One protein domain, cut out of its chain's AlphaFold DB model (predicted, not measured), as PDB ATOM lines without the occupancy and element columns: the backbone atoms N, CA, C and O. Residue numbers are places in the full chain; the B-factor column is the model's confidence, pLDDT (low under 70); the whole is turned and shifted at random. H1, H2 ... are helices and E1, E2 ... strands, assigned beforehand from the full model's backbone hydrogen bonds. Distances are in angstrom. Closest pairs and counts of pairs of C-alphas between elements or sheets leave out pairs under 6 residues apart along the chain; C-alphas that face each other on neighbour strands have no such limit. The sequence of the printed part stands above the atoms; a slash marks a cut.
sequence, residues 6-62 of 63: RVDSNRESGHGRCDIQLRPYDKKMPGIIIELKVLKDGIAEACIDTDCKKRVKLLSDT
ATOM      1  N   ARG A   6      34.732 -19.252  -0.142       87.88
ATOM      2  CA  ARG A   6      35.424 -20.161   0.753       87.88
ATOM      3  C   ARG A   6      34.776 -21.536   0.639       87.88
ATOM      4  O   ARG A   6      33.566 -21.664   0.825       87.88
ATOM      5  N   VAL A   7      35.585 -22.551   0.353       86.31
ATOM      6  CA  VAL A   7      35.145 -23.949   0.389       86.31
ATOM      7  C   VAL A   7      35.302 -24.458   1.815       86.31
ATOM      8  O   VAL A   7      36.413 -24.504   2.339       86.31
ATOM      9  N   ASP A   8      34.194 -24.853   2.424       79.94
ATOM     10  CA  ASP A   8      34.165 -25.551   3.699       79.94
ATOM     11  C   ASP A   8      33.619 -26.965   3.442       79.94
ATOM     12  O   ASP A   8      32.491 -27.147   2.993       79.94
ATOM     13  N   SER A   9      34.435 -27.985   3.698       71.94
ATOM     14  CA  SER A   9      34.019 -29.391   3.693       71.94
ATOM     15  C   SER A   9      34.516 -30.007   4.986       71.94
ATOM     16  O   SER A   9      35.678 -29.816   5.350       71.94
ATOM     17  N   ASN A  10      33.639 -30.697   5.712       59.47
ATOM     18  CA  ASN A  10      34.007 -31.294   6.986       59.47
ATOM     19  C   ASN A  10      33.785 -32.806   6.923       59.47
ATOM     20  O   ASN A  10      32.655 -33.264   6.786       59.47
ATOM     21  N   ARG A  11      34.880 -33.572   7.020       60.31
ATOM     22  CA  ARG A  11      34.947 -35.039   6.831       60.31
ATOM     23  C   ARG A  11      34.317 -35.867   7.961       60.31
ATOM     24  O   ARG A  11      34.522 -37.073   8.021       60.31
ATOM     25  N   GLU A  12      33.591 -35.245   8.877       52.75
ATOM     26  CA  GLU A  12      32.945 -35.951   9.984       52.75
ATOM     27  C   GLU A  12      31.507 -36.325   9.608       52.75
ATOM     28  O   GLU A  12      30.691 -35.472   9.250       52.75
ATOM     29  N   SER A  13      31.190 -37.611   9.714       47.56
ATOM     30  CA  SER A  13      29.852 -38.159   9.515       47.56
ATOM     31  C   SER A  13      28.966 -37.920  10.746       47.56
ATOM     32  O   SER A  13      29.277 -38.436  11.819       47.56
ATOM     33  N   GLY A  14      27.845 -37.201  10.599       50.97
ATOM     34  CA  GLY A  14      26.801 -37.120  11.635       50.97
ATOM     35  C   GLY A  14      25.942 -35.846  11.618       50.97
ATOM     36  O   GLY A  14      26.464 -34.745  11.497       50.97
ATOM     37  N   HIS A  15      24.618 -36.033  11.742       48.34
ATOM     38  CA  HIS A  15      23.548 -35.050  12.002       48.34
ATOM     39  C   HIS A  15      23.621 -33.680  11.294       48.34
ATOM     40  O   HIS A  15      24.038 -32.680  11.865       48.34
ATOM     41  N   GLY A  16      23.067 -33.599  10.080       55.62
ATOM     42  CA  GLY A  16      22.542 -32.323   9.561       55.62
ATOM     43  C   GLY A  16      23.455 -31.510   8.642       55.62
ATOM     44  O   GLY A  16      23.007 -30.488   8.135       55.62
ATOM     45  N   ARG A  17      24.698 -31.936   8.386       63.91
ATOM     46  CA  ARG A  17      25.631 -31.183   7.526       63.91
ATOM     47  C   ARG A  17      25.653 -31.677   6.081       63.91
ATOM     48  O   ARG A  17      25.372 -32.842   5.818       63.91
ATOM     49  N   CYS A  18      25.997 -30.764   5.180       67.56
ATOM     50  CA  CYS A  18      26.230 -31.023   3.764       67.56
ATOM     51  C   CYS A  18      27.673 -31.468   3.496       67.56
ATOM     52  O   CYS A  18      28.568 -31.190   4.297       67.56
ATOM     53  N   ASP A  19      27.900 -32.134   2.363       76.94
ATOM     54  CA  ASP A  19      29.222 -32.634   1.973       76.94
ATOM     55  C   ASP A  19      30.182 -31.494   1.611       76.94
ATOM     56  O   ASP A  19      31.361 -31.495   1.991       76.94
ATOM     57  N   ILE A  20      29.666 -30.496   0.887       84.50
ATOM     58  CA  ILE A  20      30.413 -29.314   0.461       84.50
ATOM     59  C   ILE A  20      29.553 -28.072   0.678       84.50
ATOM     60  O   ILE A  20      28.429 -27.971   0.182       84.50
ATOM     61  N   GLN A  21      30.128 -27.086   1.363       84.75
ATOM     62  CA  GLN A  21      29.569 -25.753   1.503       84.75
ATOM     63  C   GLN A  21      30.488 -24.734   0.828       84.75
ATOM     64  O   GLN A  21      31.687 -24.678   1.094       84.75
ATOM     65  N   LEU A  22      29.914 -23.889  -0.023       88.00
ATOM     66  CA  LEU A  22      30.589 -22.731  -0.592       88.00
ATOM     67  C   LEU A  22      30.015 -21.484   0.067       88.00
ATOM     68  O   LEU A  22      28.880 -21.078  -0.206       88.00
ATOM     69  N   ARG A  23      30.800 -20.874   0.953       86.12
ATOM     70  CA  ARG A  23      30.428 -19.623   1.612       86.12
ATOM     71  C   ARG A  23      31.010 -18.451   0.835       86.12
ATOM     72  O   ARG A  23      32.229 -18.396   0.676       86.12
ATOM     73  N   PRO A  24      30.189 -17.523   0.337       90.56
ATOM     74  CA  PRO A  24      30.705 -16.347  -0.335       90.56
ATOM     75  C   PRO A  24      31.406 -15.452   0.686       90.56
ATOM     76  O   PRO A  24      30.982 -15.353   1.840       90.56
ATOM     77  N   TYR A  25      32.470 -14.777   0.260       87.38
ATOM     78  CA  TYR A  25      33.079 -13.733   1.088       87.38
ATOM     79  C   TYR A  25      32.214 -12.468   1.124       87.38
ATOM     80  O   TYR A  25      32.153 -11.789   2.148       87.38
ATOM     81  N   ASP A  26      31.517 -12.176   0.024       90.50
ATOM     82  CA  ASP A  26      30.516 -11.115  -0.037       90.50
ATOM     83  C   ASP A  26      29.138 -11.665   0.346       90.50
ATOM     84  O   ASP A  26      28.581 -12.523  -0.338       90.50
ATOM     85  N   LYS A  27      28.554 -11.120   1.416       84.12
ATOM     86  CA  LYS A  27      27.218 -11.493   1.904       84.12
ATOM     87  C   LYS A  27      26.092 -11.214   0.900       84.12
ATOM     88  O   LYS A  27      24.988 -11.709   1.093       84.12
ATOM     89  N   LYS A  28      26.340 -10.420  -0.147       89.62
ATOM     90  CA  LYS A  28      25.379 -10.166  -1.233       89.62
ATOM     91  C   LYS A  28      25.280 -11.317  -2.231       89.62
ATOM     92  O   LYS A  28      24.333 -11.358  -3.010       89.62
ATOM     93  N   MET A  29      26.254 -12.224  -2.240       88.19
ATOM     94  CA  MET A  29      26.225 -13.401  -3.098       88.19
ATOM     95  C   MET A  29      25.550 -14.575  -2.381       88.19
ATOM     96  O   MET A  29      25.617 -14.670  -1.155       88.19
ATOM     97  N   PRO A  30      24.894 -15.485  -3.118       87.00
ATOM     98  CA  PRO A  30      24.234 -16.633  -2.513       87.00
ATOM     99  C   PRO A  30      25.262 -17.634  -1.983       87.00
ATOM    100  O   PRO A  30      26.278 -17.892  -2.633       87.00
ATOM    101  N   GLY A  31      24.973 -18.230  -0.826       87.62
ATOM    102  CA  GLY A  31      25.666 -19.424  -0.345       87.62
ATOM    103  C   GLY A  31      25.211 -20.667  -1.099       87.62
ATOM    104  O   GLY A  31      24.027 -20.810  -1.394       87.62
ATOM    105  N   ILE A  32      26.147 -21.566  -1.408       86.94
ATOM    106  CA  ILE A  32      25.844 -22.813  -2.122       86.94
ATOM    107  C   ILE A  32      26.113 -23.987  -1.187       86.94
ATOM    108  O   ILE A  32      27.149 -24.050  -0.522       86.94
ATOM    109  N   ILE A  33      25.169 -24.919  -1.149       83.75
ATOM    110  CA  ILE A  33      25.256 -26.163  -0.391       83.75
ATOM    111  C   ILE A  33      25.076 -27.322  -1.370       83.75
ATOM    112  O   ILE A  33      24.128 -27.322  -2.153       83.75
ATOM    113  N   ILE A  34      25.984 -28.297  -1.328       84.12
ATOM    114  CA  ILE A  34      25.947 -29.497  -2.168       84.12
ATOM    115  C   ILE A  34      25.905 -30.722  -1.249       84.12
ATOM    116  O   ILE A  34      26.779 -30.894  -0.396       84.12
ATOM    117  N   GLU A  35      24.884 -31.559  -1.431       78.12
ATOM    118  CA  GLU A  35      24.685 -32.819  -0.707       78.12
ATOM    119  C   GLU A  35      24.591 -33.966  -1.724       78.12
ATOM    120  O   GLU A  35      23.807 -33.911  -2.674       78.12
ATOM    121  N   LEU A  36      25.419 -34.989  -1.547       77.88
ATOM    122  CA  LEU A  36      25.512 -36.165  -2.398       77.88
ATOM    123  C   LEU A  36      24.864 -37.340  -1.667       77.88
ATOM    124  O   LEU A  36      25.397 -37.869  -0.694       77.88
ATOM    125  N   LYS A  37      23.705 -37.781  -2.158       74.75
ATOM    126  CA  LYS A  37      23.014 -38.962  -1.633       74.75
ATOM    127  C   LYS A  37      23.161 -40.130  -2.596       74.75
ATOM    128  O   LYS A  37      22.874 -40.003  -3.782       74.75
ATOM    129  N   VAL A  38      23.565 -41.280  -2.065       77.19
ATOM    130  CA  VAL A  38      23.571 -42.549  -2.797       77.19
ATOM    131  C   VAL A  38      22.343 -43.345  -2.382       77.19
ATOM    132  O   VAL A  38      22.132 -43.597  -1.194       77.19
ATOM    133  N   LEU A  39      21.528 -43.739  -3.358       71.88
ATOM    134  CA  LEU A  39      20.425 -44.661  -3.123       71.88
ATOM    135  C   LEU A  39      20.924 -46.104  -3.139       71.88
ATOM    136  O   LEU A  39      21.772 -46.472  -3.948       71.88
ATOM    137  N   LYS A  40      20.366 -46.926  -2.250       74.56
ATOM    138  CA  LYS A  40      20.471 -48.383  -2.366       74.56
ATOM    139  C   LYS A  40      19.497 -48.870  -3.437       74.56
ATOM    140  O   LYS A  40      18.447 -48.253  -3.639       74.56
ATOM    141  N   ASP A  41      19.829 -49.990  -4.069       75.81
ATOM    142  CA  ASP A  41      18.971 -50.617  -5.072       75.81
ATOM    143  C   ASP A  41      17.557 -50.858  -4.522       75.81
ATOM    144  O   ASP A  41      17.376 -51.334  -3.398       75.81
ATOM    145  N   GLY A  42      16.548 -50.501  -5.321       69.75
ATOM    146  CA  GLY A  42      15.133 -50.660  -4.974       69.75
ATOM    147  C   GLY A  42      14.483 -49.480  -4.242       69.75
ATOM    148  O   GLY A  42      13.297 -49.564  -3.925       69.75
ATOM    149  N   ILE A  43      15.194 -48.372  -3.991       68.62
ATOM    150  CA  ILE A  43      14.572 -47.143  -3.471       68.62
ATOM    151  C   ILE A  43      14.084 -46.261  -4.623       68.62
ATOM    152  O   ILE A  43      14.850 -45.895  -5.510       68.62
ATOM    153  N   ALA A  44      12.797 -45.904  -4.589       68.31
ATOM    154  CA  ALA A  44      12.190 -45.019  -5.576       68.31
ATOM    155  C   ALA A  44      12.760 -43.594  -5.474       68.31
ATOM    156  O   ALA A  44      12.894 -43.043  -4.382       68.31
ATOM    157  N   GLU A  45      13.022 -42.967  -6.620       65.44
ATOM    158  CA  GLU A  45      13.564 -41.603  -6.737       65.44
ATOM    159  C   GLU A  45      12.737 -40.555  -5.961       65.44
ATOM    160  O   GLU A  45      13.282 -39.618  -5.379       65.44
ATOM    161  N   ALA A  46      11.423 -40.772  -5.833       66.81
ATOM    162  CA  ALA A  46      10.514 -39.936  -5.040       66.81
ATOM    163  C   ALA A  46      10.885 -39.845  -3.541       66.81
ATOM    164  O   ALA A  46      10.548 -38.867  -2.864       66.81
ATOM    165  N   CYS A  47      11.605 -40.835  -3.006       63.25
ATOM    166  CA  CYS A  47      12.106 -40.804  -1.635       63.25
ATOM    167  C   CYS A  47      13.236 -39.775  -1.445       63.25
ATOM    168  O   CYS A  47      13.430 -39.315  -0.323       63.25
ATOM    169  N   ILE A  48      13.943 -39.368  -2.511       65.12
ATOM    170  CA  ILE A  48      15.032 -38.377  -2.449       65.12
ATOM    171  C   ILE A  48      14.475 -36.976  -2.169       65.12
ATOM    172  O   ILE A  48      14.951 -36.274  -1.275       65.12
ATOM    173  N   ASP A  49      13.444 -36.576  -2.914       64.31
ATOM    174  CA  ASP A  49      12.905 -35.210  -2.906       64.31
ATOM    175  C   ASP A  49      12.286 -34.837  -1.549       64.31
ATOM    176  O   ASP A  49      12.520 -33.756  -1.003       64.31
ATOM    177  N   THR A  50      11.576 -35.786  -0.935       64.06
ATOM    178  CA  THR A  50      10.985 -35.616   0.402       64.06
ATOM    179  C   THR A  50      12.053 -35.333   1.461       64.06
ATOM    180  O   THR A  50      11.838 -34.567   2.402       64.06
ATOM    181  N   ASP A  51      13.219 -35.949   1.308       62.25
ATOM    182  CA  ASP A  51      14.303 -35.924   2.276       62.25
ATOM    183  C   ASP A  51      15.186 -34.673   2.118       62.25
ATOM    184  O   ASP A  51      15.640 -34.099   3.109       62.25
ATOM    185  N   CYS A  52      15.368 -34.195   0.882       57.28
ATOM    186  CA  CYS A  52      15.996 -32.903   0.589       57.28
ATOM    187  C   CYS A  52      15.127 -31.722   1.063       57.28
ATOM    188  O   CYS A  52      15.626 -30.819   1.736       57.28
ATOM    189  N   LYS A  53      13.809 -31.754   0.808       62.84
ATOM    190  CA  LYS A  53      12.870 -30.690   1.220       62.84
ATOM    191  C   LYS A  53      12.788 -30.503   2.733       62.84
ATOM    192  O   LYS A  53      12.725 -29.370   3.208       62.84
ATOM    193  N   LYS A  54      12.828 -31.596   3.503       62.22
ATOM    194  CA  LYS A  54      12.836 -31.533   4.975       62.22
ATOM    195  C   LYS A  54      14.038 -30.749   5.507       62.22
ATOM    196  O   LYS A  54      13.880 -29.981   6.445       62.22
ATOM    197  N   ARG A  55      15.221 -30.908   4.910       61.19
ATOM    198  CA  ARG A  55      16.473 -30.319   5.423       61.19
ATOM    199  C   ARG A  55      16.651 -28.853   5.046       61.19
ATOM    200  O   ARG A  55      17.127 -28.090   5.877       61.19
ATOM    201  N   VAL A  56      16.203 -28.444   3.854       60.28
ATOM    202  CA  VAL A  56      16.168 -27.021   3.461       60.28
ATOM    203  C   VAL A  56      15.359 -26.199   4.466       60.28
ATOM    204  O   VAL A  56      15.779 -25.111   4.842       60.28
ATOM    205  N   LYS A  57      14.245 -26.750   4.960       58.53
ATOM    206  CA  LYS A  57      13.386 -26.078   5.937       58.53
ATOM    207  C   LYS A  57      14.043 -25.918   7.316       58.53
ATOM    208  O   LYS A  57      13.973 -24.850   7.901       58.53
ATOM    209  N   LEU A  58      14.769 -26.928   7.806       56.25
ATOM    210  CA  LEU A  58      15.517 -26.782   9.068       56.25
ATOM    211  C   LEU A  58      16.613 -25.702   8.991       56.25
ATOM    212  O   LEU A  58      16.942 -25.100  10.009       56.25
ATOM    213  N   LEU A  59      17.176 -25.452   7.805       56.00
ATOM    214  CA  LEU A  59      18.209 -24.431   7.604       56.00
ATOM    215  C   LEU A  59      17.644 -23.003   7.515       56.00
ATOM    216  O   LEU A  59      18.377 -22.071   7.828       56.00
ATOM    217  N   SER A  60      16.378 -22.821   7.114       54.88
ATOM    218  CA  SER A  60      15.701 -21.512   7.159       54.88
ATOM    219  C   SER A  60      15.205 -21.142   8.554       54.88
ATOM    220  O   SER A  60      15.068 -19.965   8.853       54.88
ATOM    221  N   ASP A  61      14.952 -22.141   9.399       49.09
ATOM    222  CA  ASP A  61      14.337 -21.958  10.717       49.09
ATOM    223  C   ASP A  61      15.379 -21.735  11.838       49.09
ATOM    224  O   ASP A  61      15.037 -21.748  13.017       49.09
ATOM    225  N   THR A  62      16.661 -21.554  11.487       45.03
ATOM    226  CA  THR A  62      17.760 -21.267  12.432       45.03
ATOM    227  C   THR A  62      18.196 -19.793  12.351       45.03
ATOM    228  O   THR A  62      19.381 -19.502  12.172       45.03
TER     229      THR A  62
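What this domain is: This is residues 6 to 62 of the 63 residues of an uncharacterized protein of Oscillibacter sp. CAG:241_62_21 (UniProt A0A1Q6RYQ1). A small three-stranded sheet is followed by a long link that reaches away from it and folds back, at residues 40 to 46, which stand free, into one helix, H1, lying off the E3 side of the sheet. The printed part has 57 residues, ordered E1, E2, E3, H1; the class is mixed, with under half of the residues in named elements. The sheet, E1 - E2 - E3, is an antiparallel meander, each strand the neighbour of the one before. The whole is loose, radius of gyration of the C-alphas 13.5 A, spanning 42 by 24 by 18 A.

Where its parts are: E1, residues 6 to 8, spans 6.3 A from C-alpha 6 at (35.424, -20.161, 0.753). E2, residues 20 to 24, spans 13.0 A; E3, residues 32 to 34, 6.7 A. H1, residues 46 to 60, spans 22.7 A, to C-alpha 60 at (15.701, -21.512, 7.159).

How they stand to each other: Hairpin E1 and E2 has N 6 and O 23 within hydrogen-bond range, 2.8 A. Hairpin E2 and E3 has N 22 and O 32, 2.8 A. H1 is not on the sheet; 8 of its 11 O i to N i+4 pairs are within range.

The domain as a whole: The printed part has no cut. Links E1 to E2 and E3 to H1 are long. Residues 10 to 18 and 42 to 62 have pLDDT under 70.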